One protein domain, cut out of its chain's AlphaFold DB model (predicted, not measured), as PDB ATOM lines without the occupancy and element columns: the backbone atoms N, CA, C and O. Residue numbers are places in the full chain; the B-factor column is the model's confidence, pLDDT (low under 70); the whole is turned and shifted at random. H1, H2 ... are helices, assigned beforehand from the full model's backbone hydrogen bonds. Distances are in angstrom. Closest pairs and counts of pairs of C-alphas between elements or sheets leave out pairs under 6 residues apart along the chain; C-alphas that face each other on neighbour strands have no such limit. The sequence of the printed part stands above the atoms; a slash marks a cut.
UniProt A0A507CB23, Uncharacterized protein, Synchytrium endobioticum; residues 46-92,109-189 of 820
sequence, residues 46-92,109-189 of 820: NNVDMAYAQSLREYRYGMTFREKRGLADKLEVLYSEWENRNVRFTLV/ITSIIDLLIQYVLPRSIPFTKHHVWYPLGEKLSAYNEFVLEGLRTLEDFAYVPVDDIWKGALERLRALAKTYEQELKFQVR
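This is residues 46 to 92 and 109 to 189 of the 820 residues of an uncharacterized protein of Synchytrium endobioticum (UniProt A0A507CB23). Three helices are layered, with H5 in the middle, H1 on one side of it and the long H6 on the other, and short H3 packs across the inner end of H5. H1 and H2 form a corner round H3 and H5, H2 packing on H3 with residues 71 to 79 and sticking out at residues 87 to 92. The printed part has 128 residues with six named helices, H1 to H6 in order, and no named strand; the class is all helix. It is compact, with a radius of gyration of the C-alphas of 15.4 A, and elongated, spanning 52 by 32 by 21 A.

H1, residues 46 to 62, begins at C-alpha 46 (-18.645, 22.518, 70.186) and is 24.3 A long. H2, residues 65 to 92, is 40.8 A long. H3 is residues 112 to 120, H4 residues 129 to 133, and H5 residues 141 to 155, 20.4 A long. H6, residues 164 to 189, is 37.4 A long and ends at C-alpha 189 (-22.041, 27.891, 88.377).

H5 touches H1 at a shallow tilt of 25 degrees, the same way; their closest C-alphas, Ala 53 and Phe 146, are 4.2 A apart. H5 and H6 form a hairpin, opposite ways at 34.9 degrees, only just shallow; C-alphas 151 and 177 are closest, at 5.5 A. H3 is about perpendicular to H5, at 86 degrees, and touches its residues 153 to 154; C-alphas 116 and 154 are closest, at 6.4 A. H2 touches H3 with residues 71 to 79, closest at C-alphas 75 and 119, 7.5 A. H4 only just touches H5, with 3 pairs of C-alphas within 8 A, closest at 131 and 147, 6.4 A. H1 and H6 are apart. Every O i to N i+4 pair is within hydrogen-bond range in H1 to H5, and 21 of 22 in H6.

The farthest C-alphas, Val 92 and Arg 189, are 54.8 A apart. Residues 93 to 108 are not printed; the gap is 20.0 A. No link printed whole is long. Mean pLDDT of the printed part is 72.9, and residues 83 to 92, 133 to 140 and 158 to 169 are among those under 70.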
ATOM      1  N   ASN A  46     -17.914  21.660  69.239       57.00
ATOM      2  CA  ASN A  46     -18.645  22.518  70.186       57.00
ATOM      3  C   ASN A  46     -19.718  23.395  69.523       57.00
ATOM      4  O   ASN A  46     -20.800  23.563  70.076       57.00
ATOM      5  N   ASN A  47     -19.458  23.927  68.325       63.81
ATOM      6  CA  ASN A  47     -20.421  24.803  67.643       63.81
ATOM      7  C   ASN A  47     -21.658  24.053  67.141       63.81
ATOM      8  O   ASN A  47     -22.733  24.638  67.023       63.81
ATOM      9  N   VAL A  48     -21.505  22.768  66.825       77.81
ATOM     10  CA  VAL A  48     -22.577  21.951  66.257       77.81
ATOM     11  C   VAL A  48     -23.583  21.554  67.340       77.81
ATOM     12  O   VAL A  48     -24.781  21.746  67.142       77.81
ATOM     13  N   ASP A  49     -23.111  21.096  68.502       81.38
ATOM     14  CA  ASP A  49     -23.989  20.730  69.620       81.38
ATOM     15  C   ASP A  49     -24.746  21.950  70.170       81.38
ATOM     16  O   ASP A  49     -25.957  21.874  70.386       81.38
ATOM     17  N   MET A  50     -24.087  23.112  70.277       77.81
ATOM     18  CA  MET A  50     -24.758  24.369  70.643       77.81
ATOM     19  C   MET A  50     -25.870  24.744  69.652       77.81
ATOM     20  O   MET A  50     -26.970  25.120  70.063       77.81
ATOM     21  N   ALA A  51     -25.624  24.603  68.344       80.88
ATOM     22  CA  ALA A  51     -26.633  24.884  67.323       80.88
ATOM     23  C   ALA A  51     -27.824  23.912  67.401       80.88
ATOM     24  O   ALA A  51     -28.975  24.317  67.203       80.88
ATOM     25  N   TYR A  52     -27.577  22.638  67.721       86.44
ATOM     26  CA  TYR A  52     -28.645  21.662  67.935       86.44
ATOM     27  C   TYR A  52     -29.449  21.939  69.205       86.44
ATOM     28  O   TYR A  52     -30.678  21.874  69.151       86.44
ATOM     29  N   ALA A  53     -28.791  22.296  70.311       84.00
ATOM     30  CA  ALA A  53     -29.455  22.709  71.546       84.00
ATOM     31  C   ALA A  53     -30.379  23.913  71.299       84.00
ATOM     32  O   ALA A  53     -31.557  23.881  71.653       84.00
ATOM     33  N   GLN A  54     -29.882  24.939  70.597       81.69
ATOM     34  CA  GLN A  54     -30.680  26.105  70.220       81.69
ATOM     35  C   GLN A  54     -31.873  25.727  69.330       81.69
ATOM     36  O   GLN A  54     -32.994  26.155  69.593       81.69
ATOM     37  N   SER A  55     -31.663  24.878  68.321       83.00
ATOM     38  CA  SER A  55     -32.740  24.432  67.424       83.00
ATOM     39  C   SER A  55     -33.843  23.671  68.173       83.00
ATOM     40  O   SER A  55     -35.028  23.853  67.891       83.00
ATOM     41  N   LEU A  56     -33.471  22.826  69.141       83.31
ATOM     42  CA  LEU A  56     -34.421  22.116  70.007       83.31
ATOM     43  C   LEU A  56     -35.212  23.082  70.885       83.31
ATOM     44  O   LEU A  56     -36.428  22.951  71.012       83.31
ATOM     45  N   ARG A  57     -34.529  24.081  71.443       80.56
ATOM     46  CA  ARG A  57     -35.142  25.129  72.254       80.56
ATOM     47  C   ARG A  57     -36.186  25.908  71.453       80.56
ATOM     48  O   ARG A  57     -37.340  25.992  71.870       80.56
ATOM     49  N   GLU A  58     -35.811  26.422  70.285       79.25
ATOM     50  CA  GLU A  58     -36.712  27.155  69.383       79.25
ATOM     51  C   GLU A  58     -37.912  26.301  68.962       79.25
ATOM     52  O   GLU A  58     -39.049  26.771  68.994       79.25
ATOM     53  N   TYR A  59     -37.686  25.021  68.652       80.44
ATOM     54  CA  TYR A  59     -38.757  24.073  68.356       80.44
ATOM     55  C   TYR A  59     -39.725  23.897  69.539       80.44
ATOM     56  O   TYR A  59     -40.941  24.007  69.371       80.44
ATOM     57  N   ARG A  60     -39.202  23.669  70.750       76.75
ATOM     58  CA  ARG A  60     -39.993  23.439  71.969       76.75
ATOM     59  C   ARG A  60     -40.857  24.643  72.350       76.75
ATOM     60  O   ARG A  60     -42.030  24.459  72.689       76.75
ATOM     61  N   TYR A  61     -40.295  25.851  72.293       68.69
ATOM     62  CA  TYR A  61     -41.006  27.093  72.629       68.69
ATOM     63  C   TYR A  61     -41.885  27.616  71.487       68.69
ATOM     64  O   TYR A  61     -42.876  28.296  71.746       68.69
ATOM     65  N   GLY A  62     -41.566  27.282  70.234       67.75
ATOM     66  CA  GLY A  62     -42.363  27.659  69.068       67.75
ATOM     67  C   GLY A  62     -43.686  26.898  68.943       67.75
ATOM     68  O   GLY A  62     -44.604  27.381  68.284       67.75
ATOM     69  N   MET A  63     -43.817  25.733  69.591       70.00
ATOM     70  CA  MET A  63     -45.045  24.937  69.551       70.00
ATOM     71  C   MET A  63     -46.195  25.587  70.326       70.00
ATOM     72  O   MET A  63     -46.128  25.819  71.536       70.00
ATOM     73  N   THR A  64     -47.321  25.782  69.646       64.75
ATOM     74  CA  THR A  64     -48.581  26.186  70.270       64.75
ATOM     75  C   THR A  64     -49.169  25.065  71.128       64.75
ATOM     76  O   THR A  64     -48.954  23.878  70.891       64.75
ATOM     77  N   PHE A  65     -50.012  25.428  72.096       61.22
ATOM     78  CA  PHE A  65     -50.735  24.454  72.920       61.22
ATOM     79  C   PHE A  65     -51.557  23.452  72.089       61.22
ATOM     80  O   PHE A  65     -51.617  22.266  72.413       61.22
ATOM     81  N   ARG A  66     -52.162  23.909  70.982       64.12
ATOM     82  CA  ARG A  66     -52.919  23.045  70.067       64.12
ATOM     83  C   ARG A  66     -52.009  22.044  69.356       64.12
ATOM     84  O   ARG A  66     -52.395  20.889  69.219       64.12
ATOM     85  N   GLU A  67     -50.820  22.466  68.932       70.19
ATOM     86  CA  GLU A  67     -49.826  21.581  68.312       70.19
ATOM     87  C   GLU A  67     -49.274  20.569  69.311       70.19
ATOM     88  O   GLU A  67     -49.229  19.383  68.989       70.19
ATOM     89  N   LYS A  68     -48.953  20.996  70.543       71.44
ATOM     90  CA  LYS A  68     -48.531  20.076  71.611       71.44
ATOM     91  C   LYS A  68     -49.605  19.018  71.884       71.44
ATOM     92  O   LYS A  68     -49.298  17.830  71.937       71.44
ATOM     93  N   ARG A  69     -50.875  19.428  71.987       68.31
ATOM     94  CA  ARG A  69     -52.006  18.502  72.162       68.31
ATOM     95  C   ARG A  69     -52.148  17.543  70.978       68.31
ATOM     96  O   ARG A  69     -52.193  16.340  71.187       68.31
ATOM     97  N   GLY A  70     -52.144  18.056  69.748       73.75
ATOM     98  CA  GLY A  70     -52.267  17.218  68.552       73.75
ATOM     99  C   GLY A  70     -51.119  16.216  68.394       73.75
ATOM    100  O   GLY A  70     -51.339  15.100  67.924       73.75
ATOM    101  N   LEU A  71     -49.902  16.581  68.810       76.69
ATOM    102  CA  LEU A  71     -48.768  15.661  68.836       76.69
ATOM    103  C   LEU A  71     -48.932  14.592  69.922       76.69
ATOM    104  O   LEU A  71     -48.683  13.424  69.641       76.69
ATOM    105  N   ALA A  72     -49.391  14.967  71.120       71.75
ATOM    106  CA  ALA A  72     -49.667  14.026  72.206       71.75
ATOM    107  C   ALA A  72     -50.737  12.991  71.814       71.75
ATOM    108  O   ALA A  72     -50.492  11.793  71.939       71.75
ATOM    109  N   ASP A  73     -51.859  13.435  71.243       73.00
ATOM    110  CA  ASP A  73     -52.934  12.546  70.778       73.00
ATOM    111  C   ASP A  73     -52.424  11.597  69.676       73.00
ATOM    112  O   ASP A  73     -52.732  10.406  69.640       73.00
ATOM    113  N   LYS A  74     -51.569  12.101  68.776       80.25
ATOM    114  CA  LYS A  74     -50.934  11.278  67.741       80.25
ATOM    115  C   LYS A  74     -49.974  10.243  68.331       80.25
ATOM    116  O   LYS A  74     -49.923   9.121  67.831       80.25
ATOM    117  N   LEU A  75     -49.199  10.608  69.351       76.88
ATOM    118  CA  LEU A  75     -48.289   9.689  70.038       76.88
ATOM    119  C   LEU A  75     -49.050   8.568  70.745       76.88
ATOM    120  O   LEU A  75     -48.587   7.435  70.705       76.88
ATOM    121  N   GLU A  76     -50.217   8.849  71.324       73.62
ATOM    122  CA  GLU A  76     -51.080   7.839  71.949       73.62
ATOM    123  C   GLU A  76     -51.578   6.807  70.930       73.62
ATOM    124  O   GLU A  76     -51.461   5.598  71.151       73.62
ATOM    125  N   VAL A  77     -52.051   7.269  69.767       78.06
ATOM    126  CA  VAL A  77     -52.467   6.383  68.667       78.06
ATOM    127  C   VAL A  77     -51.286   5.544  68.177       78.06
ATOM    128  O   VAL A  77     -51.404   4.328  68.036       78.06
ATOM    129  N   LEU A  78     -50.125   6.170  67.959       77.69
ATOM    130  CA  LEU A  78     -48.913   5.472  67.520       77.69
ATOM    131  C   LEU A  78     -48.416   4.459  68.556       77.69
ATOM    132  O   LEU A  78     -47.975   3.376  68.172       77.69
ATOM    133  N   TYR A  79     -48.498   4.789  69.845       73.56
ATOM    134  CA  TYR A  79     -48.177   3.877  70.938       73.56
ATOM    135  C   TYR A  79     -49.125   2.679  70.927       73.56
ATOM    136  O   TYR A  79     -48.658   1.547  70.867       73.56
ATOM    137  N   SER A  80     -50.435   2.919  70.859       73.56
ATOM    138  CA  SER A  80     -51.460   1.870  70.804       73.56
ATOM    139  C   SER A  80     -51.267   0.948  69.599       73.56
ATOM    140  O   SER A  80     -51.382  -0.273  69.702       73.56
ATOM    141  N   GLU A  81     -50.947   1.499  68.426       74.25
ATOM    142  CA  GLU A  81     -50.651   0.710  67.227       74.25
ATOM    143  C   GLU A  81     -49.364  -0.109  67.362       74.25
ATOM    144  O   GLU A  81     -49.311  -1.262  66.923       74.25
ATOM    145  N   TRP A  82     -48.317   0.480  67.940       72.00
ATOM    146  CA  TRP A  82     -47.036  -0.182  68.170       72.00
ATOM    147  C   TRP A  82     -47.158  -1.302  69.212       72.00
ATOM    148  O   TRP A  82     -46.693  -2.418  68.974       72.00
ATOM    149  N   GLU A  83     -47.853  -1.044  70.317       68.62
ATOM    150  CA  GLU A  83     -48.151  -2.001  71.379       68.62
ATOM    151  C   GLU A  83     -48.976  -3.173  70.846       68.62
ATOM    152  O   GLU A  83     -48.553  -4.319  70.969       68.62
ATOM    153  N   ASN A  84     -50.076  -2.914  70.132       66.50
ATOM    154  CA  ASN A  84     -50.895  -3.969  69.527       66.50
ATOM    155  C   ASN A  84     -50.103  -4.866  68.562       66.50
ATOM    156  O   ASN A  84     -50.369  -6.068  68.464       66.50
ATOM    157  N   ARG A  85     -49.119  -4.306  67.843       63.81
ATOM    158  CA  ARG A  85     -48.215  -5.092  66.990       63.81
ATOM    159  C   ARG A  85     -47.296  -5.971  67.837       63.81
ATOM    160  O   ARG A  85     -47.224  -7.164  67.565       63.81
ATOM    161  N   ASN A  86     -46.662  -5.436  68.876       59.66
ATOM    162  CA  ASN A  86     -45.737  -6.196  69.728       59.66
ATOM    163  C   ASN A  86     -46.439  -7.233  70.632       59.66
ATOM    164  O   ASN A  86     -45.931  -8.341  70.814       59.66
ATOM    165  N   VAL A  87     -47.646  -6.943  71.124       53.88
ATOM    166  CA  VAL A  87     -48.481  -7.879  71.900       53.88
ATOM    167  C   VAL A  87     -48.960  -9.045  71.028       53.88
ATOM    168  O   VAL A  87     -48.880 -10.199  71.454       53.88
ATOM    169  N   ARG A  88     -49.364  -8.797  69.768       42.03
ATOM    170  CA  ARG A  88     -49.700  -9.878  68.815       42.03
ATOM    171  C   ARG A  88     -48.533 -10.829  68.561       42.03
ATOM    172  O   ARG A  88     -48.769 -12.022  68.410       42.03
ATOM    173  N   PHE A  89     -47.294 -10.344  68.536       43.44
ATOM    174  CA  PHE A  89     -46.127 -11.214  68.371       43.44
ATOM    175  C   PHE A  89     -45.824 -12.046  69.622       43.44
ATOM    176  O   PHE A  89     -45.401 -13.190  69.490       43.44
ATOM    177  N   THR A  90     -46.110 -11.532  70.818       40.34
ATOM    178  CA  THR A  90     -45.895 -12.272  72.075       40.34
ATOM    179  C   THR A  90     -46.917 -13.407  72.245       40.34
ATOM    180  O   THR A  90     -46.557 -14.499  72.670       40.34
ATOM    181  N   LEU A  91     -48.172 -13.200  71.819       32.84
ATOM    182  CA  LEU A  91     -49.239 -14.216  71.877       32.84
ATOM    183  C   LEU A  91     -49.177 -15.273  70.759       32.84
ATOM    184  O   LEU A  91     -49.719 -16.363  70.922       32.84
ATOM    185  N   VAL A  92     -48.514 -14.995  69.632       34.94
ATOM    186  CA  VAL A  92     -48.287 -15.995  68.567       34.94
ATOM    187  C   VAL A  92     -47.129 -16.946  68.915       34.94
ATOM    188  O   VAL A  92     -47.041 -18.036  68.355       34.94
ATOM    189  N   ILE A 109     -38.239   1.052  65.460       59.53
ATOM    190  CA  ILE A 109     -38.646   1.436  66.823       59.53
ATOM    191  C   ILE A 109     -38.538   0.222  67.749       59.53
ATOM    192  O   ILE A 109     -39.341  -0.706  67.640       59.53
ATOM    193  N   THR A 110     -37.571   0.238  68.670       65.31
ATOM    194  CA  THR A 110     -37.316  -0.864  69.620       65.31
ATOM    195  C   THR A 110     -37.753  -0.561  71.055       65.31
ATOM    196  O   THR A 110     -37.756  -1.454  71.897       65.31
ATOM    197  N   SER A 111     -38.137   0.682  71.344       70.62
ATOM    198  CA  SER A 111     -38.557   1.142  72.669       70.62
ATOM    199  C   SER A 111     -39.483   2.356  72.571       70.62
ATOM    200  O   SER A 111     -39.503   3.048  71.551       70.62
ATOM    201  N   ILE A 112     -40.191   2.669  73.660       72.19
ATOM    202  CA  ILE A 112     -40.963   3.916  73.780       72.19
ATOM    203  C   ILE A 112     -40.091   5.169  73.598       72.19
ATOM    204  O   ILE A 112     -40.535   6.160  73.025       72.19
ATOM    205  N   ILE A 113     -38.823   5.108  74.015       76.81
ATOM    206  CA  ILE A 113     -37.854   6.192  73.828       76.81
ATOM    207  C   ILE A 113     -37.562   6.390  72.334       76.81
ATOM    208  O   ILE A 113     -37.519   7.526  71.877       76.81
ATOM    209  N   ASP A 114     -37.428   5.310  71.553       77.56
ATOM    210  CA  ASP A 114     -37.250   5.413  70.095       77.56
ATOM    211  C   ASP A 114     -38.480   6.037  69.422       77.56
ATOM    212  O   ASP A 114     -38.339   6.832  68.494       77.56
ATOM    213  N   LEU A 115     -39.681   5.708  69.914       79.56
ATOM    214  CA  LEU A 115     -40.934   6.287  69.434       79.56
ATOM    215  C   LEU A 115     -40.975   7.795  69.724       79.56
ATOM    216  O   LEU A 115     -41.221   8.585  68.815       79.56
ATOM    217  N   LEU A 116     -40.665   8.209  70.955       80.69
ATOM    218  CA  LEU A 116     -40.610   9.625  71.315       80.69
ATOM    219  C   LEU A 116     -39.551  10.373  70.494       80.69
ATOM    220  O   LEU A 116     -39.868  11.387  69.882       80.69
ATOM    221  N   ILE A 117     -38.327   9.851  70.383       84.19
ATOM    222  CA  ILE A 117     -37.262  10.474  69.580       84.19
ATOM    223  C   ILE A 117     -37.696  10.645  68.119       84.19
ATOM    224  O   ILE A 117     -37.495  11.710  67.543       84.19
ATOM    225  N   GLN A 118     -38.316   9.629  67.516       83.69
ATOM    226  CA  GLN A 118     -38.666   9.657  66.096       83.69
ATOM    227  C   GLN A 118     -39.822  10.611  65.758       83.69
ATOM    228  O   GLN A 118     -39.871  11.127  64.635       83.69
ATOM    229  N   TYR A 119     -40.769  10.799  66.681       83.44
ATOM    230  CA  TYR A 119     -42.007  11.536  66.416       83.44
ATOM    231  C   TYR A 119     -42.105  12.886  67.128       83.44
ATOM    232  O   TYR A 119     -42.860  13.732  66.652       83.44
ATOM    233  N   VAL A 120     -41.349  13.105  68.207       84.25
ATOM    234  CA  VAL A 120     -41.280  14.390  68.919       84.25
ATOM    235  C   VAL A 120     -40.152  15.261  68.383       84.25
ATOM    236  O   VAL A 120     -40.349  16.454  68.187       84.25
ATOM    237  N   LEU A 121     -38.966  14.698  68.139       85.69
ATOM    238  CA  LEU A 121     -37.813  15.509  67.751       85.69
ATOM    239  C   LEU A 121     -37.781  15.756  66.234       85.69
ATOM    240  O   LEU A 121     -38.086  14.853  65.445       85.69
ATOM    241  N   PRO A 122     -37.376  16.960  65.781       83.38
ATOM    242  CA  PRO A 122     -37.182  17.225  64.362       83.38
ATOM    243  C   PRO A 122     -36.156  16.268  63.746       83.38
ATOM    244  O   PRO A 122     -35.046  16.117  64.252       83.38
ATOM    245  N   ARG A 123     -36.482  15.678  62.587       78.31
ATOM    246  CA  ARG A 123     -35.609  14.711  61.882       78.31
ATOM    247  C   ARG A 123     -34.223  15.255  61.512       78.31
ATOM    248  O   ARG A 123     -33.332  14.473  61.202       78.31
ATOM    249  N   SER A 124     -34.062  16.576  61.471       78.25
ATOM    250  CA  SER A 124     -32.797  17.260  61.186       78.25
ATOM    251  C   SER A 124     -31.828  17.285  62.371       78.25
ATOM    252  O   SER A 124     -30.681  17.684  62.187       78.25
ATOM    253  N   ILE A 125     -32.270  16.888  63.567       84.19
ATOM    254  CA  ILE A 125     -31.485  16.943  64.800       84.19
ATOM    255  C   ILE A 125     -30.990  15.528  65.126       84.19
ATOM    256  O   ILE A 125     -31.812  14.618  65.251       84.19
ATOM    257  N   PRO A 126     -29.670  15.297  65.268       85.75
ATOM    258  CA  PRO A 126     -29.095  13.962  65.430       85.75
ATOM    259  C   PRO A 126     -29.213  13.442  66.872       85.75
ATOM    260  O   PRO A 126     -28.274  12.870  67.422       85.75
ATOM    261  N   PHE A 127     -30.376  13.619  67.498       83.94
ATOM    262  CA  PHE A 127     -30.660  13.067  68.816       83.94
ATOM    263  C   PHE A 127     -31.067  11.596  68.676       83.94
ATOM    264  O   PHE A 127     -31.913  11.228  67.866       83.94
ATOM    265  N   THR A 128     -30.439  10.727  69.459       82.62
ATOM    266  CA  THR A 128     -30.582   9.263  69.355       82.62
ATOM    267  C   THR A 128     -30.629   8.625  70.734       82.62
ATOM    268  O   THR A 128     -30.181   9.229  71.708       82.62
ATOM    269  N   LYS A 129     -31.078   7.367  70.818       77.00
ATOM    270  CA  LYS A 129     -31.102   6.611  72.079       77.00
ATOM    271  C   LYS A 129     -29.750   6.565  72.800       77.00
ATOM    272  O   LYS A 129     -29.727   6.522  74.020       77.00
ATOM    273  N   HIS A 130     -28.617   6.642  72.098       76.62
ATOM    274  CA  HIS A 130     -27.305   6.659  72.758       76.62
ATOM    275  C   HIS A 130     -27.130   7.843  73.721       76.62
ATOM    276  O   HIS A 130     -26.473   7.682  74.744       76.62
ATOM    277  N   HIS A 131     -27.773   8.980  73.447       78.62
ATOM    278  CA  HIS A 131     -27.762  10.153  74.324       78.62
ATOM    279  C   HIS A 131     -28.555   9.928  75.623       78.62
ATOM    280  O   HIS A 131     -28.252  10.544  76.639       78.62
ATOM    281  N   VAL A 132     -29.533   9.015  75.601       72.94
ATOM    282  CA  VAL A 132     -30.379   8.662  76.754       72.94
ATOM    283  C   VAL A 132     -29.766   7.522  77.581       72.94
ATOM    284  O   VAL A 132     -29.889   7.506  78.799       72.94
ATOM    285  N   TRP A 133     -29.093   6.558  76.943       63.19
ATOM    286  CA  TRP A 133     -28.618   5.328  77.603       63.19
ATOM    287  C   TRP A 133     -27.169   5.386  78.120       63.19
ATOM    288  O   TRP A 133     -26.783   4.521  78.901       63.19
ATOM    289  N   TYR A 134     -26.374   6.387  77.722       59.38
ATOM    290  CA  TYR A 134     -24.993   6.573  78.195       59.38
ATOM    291  C   TYR A 134     -24.761   7.984  78.753       59.38
ATOM    292  O   TYR A 134     -24.220   8.843  78.043       59.38
ATOM    293  N   PRO A 135     -25.156   8.248  80.009       53.72
ATOM    294  CA  PRO A 135     -24.961   9.548  80.619       53.72
ATOM    295  C   PRO A 135     -23.685   9.622  81.461       53.72
ATOM    296  O   PRO A 135     -23.271   8.633  82.056       53.72
ATOM    297  N   LEU A 136     -23.110  10.827  81.503       55.56
ATOM    298  CA  LEU A 136     -22.033  11.271  82.401       55.56
ATOM    299  C   LEU A 136     -20.675  10.570  82.216       55.56
ATOM    300  O   LEU A 136     -20.295   9.648  82.929       55.56
ATOM    301  N   GLY A 137     -19.902  11.088  81.261       50.50
ATOM    302  CA  GLY A 137     -18.446  11.201  81.411       50.50
ATOM    303  C   GLY A 137     -18.085  12.689  81.431       50.50
ATOM    304  O   GLY A 137     -18.975  13.501  81.176       50.50
ATOM    305  N   GLU A 138     -16.820  13.041  81.682       52.94
ATOM    306  CA  GLU A 138     -16.251  14.400  81.532       52.94
ATOM    307  C   GLU A 138     -16.434  14.931  80.089       52.94
ATOM    308  O   GLU A 138     -15.506  14.978  79.281       52.94
ATOM    309  N   LYS A 139     -17.672  15.242  79.698       59.50
ATOM    310  CA  LYS A 139     -18.048  15.748  78.379       59.50
ATOM    311  C   LYS A 139     -18.256  17.255  78.463       59.50
ATOM    312  O   LYS A 139     -18.667  17.784  79.490       59.50
ATOM    313  N   LEU A 140     -17.968  17.928  77.352       67.00
ATOM    314  CA  LEU A 140     -18.029  19.384  77.203       67.00
ATOM    315  C   LEU A 140     -19.449  19.922  77.474       67.00
ATOM    316  O   LEU A 140     -20.425  19.292  77.062       67.00
ATOM    317  N   SER A 141     -19.555  21.114  78.083       71.69
ATOM    318  CA  SER A 141     -20.830  21.790  78.419       71.69
ATOM    319  C   SER A 141     -21.830  21.806  77.255       71.69
ATOM    320  O   SER A 141     -23.003  21.494  77.436       71.69
ATOM    321  N   ALA A 142     -21.358  22.071  76.031       76.56
ATOM    322  CA  ALA A 142     -22.191  22.117  74.825       76.56
ATOM    323  C   ALA A 142     -22.928  20.795  74.533       76.56
ATOM    324  O   ALA A 142     -24.087  20.805  74.118       76.56
ATOM    325  N   TYR A 143     -22.282  19.651  74.778       81.31
ATOM    326  CA  TYR A 143     -22.912  18.343  74.607       81.31
ATOM    327  C   TYR A 143     -23.983  18.110  75.678       81.31
ATOM    328  O   TYR A 143     -25.078  17.646  75.364       81.31
ATOM    329  N   ASN A 144     -23.696  18.458  76.936       81.56
ATOM    330  CA  ASN A 144     -24.657  18.312  78.033       81.56
ATOM    331  C   ASN A 144     -25.889  19.203  77.815       81.56
ATOM    332  O   ASN A 144     -27.008  18.759  78.055       81.56
ATOM    333  N   GLU A 145     -25.703  20.410  77.278       84.25
ATOM    334  CA  GLU A 145     -26.787  21.306  76.858       84.25
ATOM    335  C   GLU A 145     -27.642  20.714  75.738       84.25
ATOM    336  O   GLU A 145     -28.869  20.700  75.844       84.25
ATOM    337  N   PHE A 146     -27.014  20.187  74.683       86.81
ATOM    338  CA  PHE A 146     -27.725  19.502  73.603       86.81
ATOM    339  C   PHE A 146     -28.555  18.330  74.131       86.81
ATOM    340  O   PHE A 146     -29.733  18.189  73.784       86.81
ATOM    341  N   VAL A 147     -27.959  17.507  74.998       86.25
ATOM    342  CA  VAL A 147     -28.657  16.369  75.593       86.25
ATOM    343  C   VAL A 147     -29.815  16.841  76.468       86.25
ATOM    344  O   VAL A 147     -30.920  16.322  76.323       86.25
ATOM    345  N   LEU A 148     -29.602  17.851  77.315       86.50
ATOM    346  CA  LEU A 148     -30.635  18.396  78.189       86.50
ATOM    347  C   LEU A 148     -31.815  18.978  77.405       86.50
ATOM    348  O   LEU A 148     -32.957  18.644  77.708       86.50
ATOM    349  N   GLU A 149     -31.581  19.820  76.394       86.62
ATOM    350  CA  GLU A 149     -32.675  20.393  75.597       86.62
ATOM    351  C   GLU A 149     -33.446  19.306  74.838       86.62
ATOM    352  O   GLU A 149     -34.671  19.386  74.705       86.62
ATOM    353  N   GLY A 150     -32.767  18.240  74.406       87.31
ATOM    354  CA  GLY A 150     -33.430  17.082  73.815       87.31
ATOM    355  C   GLY A 150     -34.281  16.335  74.836       87.31
ATOM    356  O   GLY A 150     -35.455  16.085  74.576       87.31
ATOM    357  N   LEU A 151     -33.738  16.054  76.023       86.94
ATOM    358  CA  LEU A 151     -34.464  15.403  77.114       86.94
ATOM    359  C   LEU A 151     -35.674  16.220  77.571       86.94
ATOM    360  O   LEU A 151     -36.754  15.651  77.676       86.94
ATOM    361  N   ARG A 152     -35.542  17.540  77.745       83.88
ATOM    362  CA  ARG A 152     -36.650  18.458  78.063       83.88
ATOM    363  C   ARG A 152     -37.733  18.447  76.986       83.88
ATOM    364  O   ARG A 152     -38.922  18.466  77.290       83.88
ATOM    365  N   THR A 153     -37.328  18.402  75.716       84.25
ATOM    366  CA  THR A 153     -38.276  18.317  74.597       84.25
ATOM    367  C   THR A 153     -39.014  16.980  74.601       84.25
ATOM    368  O   THR A 153     -40.209  16.960  74.341       84.25
ATOM    369  N   LEU A 154     -38.346  15.869  74.922       84.56
ATOM    370  CA  LEU A 154     -39.004  14.568  75.079       84.56
ATOM    371  C   LEU A 154     -39.903  14.524  76.322       84.56
ATOM    372  O   LEU A 154     -40.995  13.963  76.266       84.56
ATOM    373  N   GLU A 155     -39.459  15.123  77.429       77.94
ATOM    374  CA  GLU A 155     -40.172  15.177  78.704       77.94
ATOM    375  C   GLU A 155     -41.520  15.893  78.586       77.94
ATOM    376  O   GLU A 155     -42.506  15.392  79.123       77.94
ATOM    377  N   ASP A 156     -41.603  16.977  77.805       73.06
ATOM    378  CA  ASP A 156     -42.861  17.672  77.487       73.06
ATOM    379  C   ASP A 156     -43.961  16.712  76.972       73.06
ATOM    380  O   ASP A 156     -45.154  16.989  77.132       73.06
ATOM    381  N   PHE A 157     -43.572  15.567  76.395       72.88
ATOM    382  CA  PHE A 157     -44.461  14.545  75.837       72.88
ATOM    383  C   PHE A 157     -44.331  13.173  76.516       72.88
ATOM    384  O   PHE A 157     -45.012  12.229  76.121       72.88
ATOM    385  N   ALA A 158     -43.529  13.041  77.576       66.25
ATOM    386  CA  ALA A 158     -43.296  11.788  78.305       66.25
ATOM    387  C   ALA A 158     -44.454  11.406  79.255       66.25
ATOM    388  O   ALA A 158     -44.240  10.771  80.290       66.25
ATOM    389  N   TYR A 159     -45.679  11.821  78.930       64.31
ATOM    390  CA  TYR A 159     -46.886  11.631  79.741       64.31
ATOM    391  C   TYR A 159     -47.975  10.821  79.015       64.31
ATOM    392  O   TYR A 159     -49.101  10.745  79.499       64.31
ATOM    393  N   VAL A 160     -47.652  10.218  77.863       63.22
ATOM    394  CA  VAL A 160     -48.558   9.329  77.112       63.22
ATOM    395  C   VAL A 160     -48.955   8.135  77.999       63.22
ATOM    396  O   VAL A 160     -48.077   7.579  78.666       63.22
ATOM    397  N   PRO A 161     -50.244   7.739  78.054       59.53
ATOM    398  CA  PRO A 161     -50.675   6.569  78.816       59.53
ATOM    399  C   PRO A 161     -50.011   5.306  78.258       59.53
ATOM    400  O   PRO A 161     -50.251   4.936  77.113       59.53
ATOM    401  N   VAL A 162     -49.159   4.673  79.068       62.09
ATOM    402  CA  VAL A 162     -48.369   3.490  78.699       62.09
ATOM    403  C   VAL A 162     -48.364   2.451  79.815       62.09
ATOM    404  O   VAL A 162     -48.572   2.795  80.981       62.09
ATOM    405  N   ASP A 163     -48.100   1.195  79.459       58.62
ATOM    406  CA  ASP A 163     -48.017   0.073  80.399       58.62
ATOM    407  C   ASP A 163     -46.882   0.246  81.430       58.62
ATOM    408  O   ASP A 163     -45.896   0.954  81.197       58.62
ATOM    409  N   ASP A 164     -46.977  -0.459  82.564       56.28
ATOM    410  CA  ASP A 164     -46.072  -0.320  83.720       56.28
ATOM    411  C   ASP A 164     -44.580  -0.501  83.376       56.28
ATOM    412  O   ASP A 164     -43.719   0.202  83.911       56.28
ATOM    413  N   ILE A 165     -44.260  -1.399  82.435       54.84
ATOM    414  CA  ILE A 165     -42.885  -1.635  81.954       54.84
ATOM    415  C   ILE A 165     -42.315  -0.373  81.285       54.84
ATOM    416  O   ILE A 165     -41.139  -0.041  81.447       54.84
ATOM    417  N   TRP A 166     -43.152   0.355  80.548       63.59
ATOM    418  CA  TRP A 166     -42.761   1.538  79.781       63.59
ATOM    419  C   TRP A 166     -42.873   2.823  80.594       63.59
ATOM    420  O   TRP A 166     -42.091   3.750  80.369       63.59
ATOM    421  N   LYS A 167     -43.738   2.841  81.613       65.44
ATOM    422  CA  LYS A 167     -43.760   3.877  82.649       65.44
ATOM    423  C   LYS A 167     -42.392   4.004  83.326       65.44
ATOM    424  O   LYS A 167     -41.855   5.106  83.404       65.44
ATOM    425  N   GLY A 168     -41.766   2.879  83.684       64.81
ATOM    426  CA  GLY A 168     -40.410   2.873  84.244       64.81
ATOM    427  C   GLY A 168     -39.340   3.451  83.303       64.81
ATOM    428  O   GLY A 168     -38.364   4.040  83.764       64.81
ATOM    429  N   ALA A 169     -39.508   3.337  81.981       67.50
ATOM    430  CA  ALA A 169     -38.593   3.942  81.008       67.50
ATOM    431  C   ALA A 169     -38.772   5.469  80.898       67.50
ATOM    432  O   ALA A 169     -37.782   6.188  80.766       67.50
ATOM    433  N   LEU A 170     -40.010   5.968  80.989       71.38
ATOM    434  CA  LEU A 170     -40.303   7.407  81.015       71.38
ATOM    435  C   LEU A 170     -39.850   8.054  82.330       71.38
ATOM    436  O   LEU A 170     -39.252   9.126  82.301       71.38
ATOM    437  N   GLU A 171     -40.050   7.383  83.466       70.25
ATOM    438  CA  GLU A 171     -39.535   7.823  84.772       70.25
ATOM    439  C   GLU A 171     -38.003   7.943  84.755       70.25
ATOM    440  O   GLU A 171     -37.454   8.955  85.189       70.25
ATOM    441  N   ARG A 172     -37.300   6.966  84.161       72.31
ATOM    442  CA  ARG A 172     -35.843   7.046  83.953       72.31
ATOM    443  C   ARG A 172     -35.436   8.224  83.073       72.31
ATOM    444  O   ARG A 172     -34.421   8.848  83.360       72.31
ATOM    445  N   LEU A 173     -36.201   8.540  82.025       77.50
ATOM    446  CA  LEU A 173     -35.928   9.689  81.155       77.50
ATOM    447  C   LEU A 173     -36.030  11.013  81.924       77.50
ATOM    448  O   LEU A 173     -35.176  11.876  81.743       77.50
ATOM    449  N   ARG A 174     -37.020  11.164  82.809       74.19
ATOM    450  CA  ARG A 174     -37.167  12.370  83.644       74.19
ATOM    451  C   ARG A 174     -36.089  12.475  84.707       74.19
ATOM    452  O   ARG A 174     -35.463  13.520  84.835       74.19
ATOM    453  N   ALA A 175     -35.818  11.379  85.418       75.38
ATOM    454  CA  ALA A 175     -34.709  11.325  86.368       75.38
ATOM    455  C   ALA A 175     -33.388  11.709  85.685       75.38
ATOM    456  O   ALA A 175     -32.573  12.438  86.250       75.38
ATOM    457  N   LEU A 176     -33.210  11.283  84.434       79.19
ATOM    458  CA  LEU A 176     -32.066  11.656  83.624       79.19
ATOM    459  C   LEU A 176     -32.057  13.146  83.257       79.19
ATOM    460  O   LEU A 176     -31.026  13.788  83.432       79.19
ATOM    461  N   ALA A 177     -33.176  13.700  82.785       80.69
ATOM    462  CA  ALA A 177     -33.305  15.128  82.478       80.69
ATOM    463  C   ALA A 177     -32.962  15.994  83.699       80.69
ATOM    464  O   ALA A 177     -32.142  16.903  83.594       80.69
ATOM    465  N   LYS A 178     -33.501  15.627  84.868       78.69
ATOM    466  CA  LYS A 178     -33.213  16.249  86.166       78.69
ATOM    467  C   LYS A 178     -31.724  16.183  86.515       78.69
ATOM    468  O   LYS A 178     -31.119  17.184  86.880       78.69
ATOM    469  N   THR A 179     -31.113  15.012  86.337       80.56
ATOM    470  CA  THR A 179     -29.677  14.815  86.590       80.56
ATOM    471  C   THR A 179     -28.822  15.699  85.678       80.56
ATOM    472  O   THR A 179     -27.903  16.353  86.158       80.56
ATOM    473  N   TYR A 180     -29.137  15.771  84.378       81.38
ATOM    474  CA  TYR A 180     -28.434  16.655  83.439       81.38
ATOM    475  C   TYR A 180     -28.642  18.134  83.761       81.38
ATOM    476  O   TYR A 180     -27.706  18.915  83.634       81.38
ATOM    477  N   GLU A 181     -29.849  18.529  84.166       85.12
ATOM    478  CA  GLU A 181     -30.134  19.903  84.569       85.12
ATOM    479  C   GLU A 181     -29.304  20.308  85.788       85.12
ATOM    480  O   GLU A 181     -28.688  21.372  85.770       85.12
ATOM    481  N   GLN A 182     -29.241  19.461  86.815       81.69
ATOM    482  CA  GLN A 182     -28.453  19.728  88.018       81.69
ATOM    483  C   GLN A 182     -26.953  19.749  87.747       81.69
ATOM    484  O   GLN A 182     -26.265  20.681  88.163       81.69
ATOM    485  N   GLU A 183     -26.453  18.774  86.990       81.50
ATOM    486  CA  GLU A 183     -25.046  18.734  86.602       81.50
ATOM    487  C   GLU A 183     -24.668  19.970  85.779       81.50
ATOM    488  O   GLU A 183     -23.652  20.605  86.040       81.50
ATOM    489  N   LEU A 184     -25.506  20.372  84.820       82.75
ATOM    490  CA  LEU A 184     -25.233  21.545  84.000       82.75
ATOM    491  C   LEU A 184     -25.352  22.847  84.808       82.75
ATOM    492  O   LEU A 184     -24.540  23.743  84.610       82.75
ATOM    493  N   LYS A 185     -26.298  22.966  85.752       83.56
ATOM    494  CA  LYS A 185     -26.345  24.098  86.700       83.56
ATOM    495  C   LYS A 185     -25.062  24.171  87.526       83.56
ATOM    496  O   LYS A 185     -24.507  25.257  87.680       83.56
ATOM    497  N   PHE A 186     -24.588  23.032  88.031       82.00
ATOM    498  CA  PHE A 186     -23.340  22.946  88.782       82.00
ATOM    499  C   PHE A 186     -22.135  23.333  87.917       82.00
ATOM    500  O   PHE A 186     -21.333  24.155  88.350       82.00
ATOM    501  N   GLN A 187     -22.045  22.820  86.685       80.31
ATOM    502  CA  GLN A 187     -21.000  23.170  85.718       80.31
ATOM    503  C   GLN A 187     -21.027  24.663  85.387       80.31
ATOM    504  O   GLN A 187     -20.013  25.322  85.547       80.31
ATOM    505  N   VAL A 188     -22.186  25.232  85.042       81.81
ATOM    506  CA  VAL A 188     -22.331  26.665  84.735       81.81
ATOM    507  C   VAL A 188     -21.953  27.532  85.937       81.81
ATOM    508  O   VAL A 188     -21.187  28.482  85.789       81.81
ATOM    509  N   ARG A 189     -22.432  27.195  87.142       83.19
ATOM    510  CA  ARG A 189     -22.041  27.891  88.377       83.19
ATOM    511  C   ARG A 189     -20.538  27.766  88.630       83.19
ATOM    512  O   ARG A 189     -19.912  28.748  89.008       83.19
TER     513      ARG A 189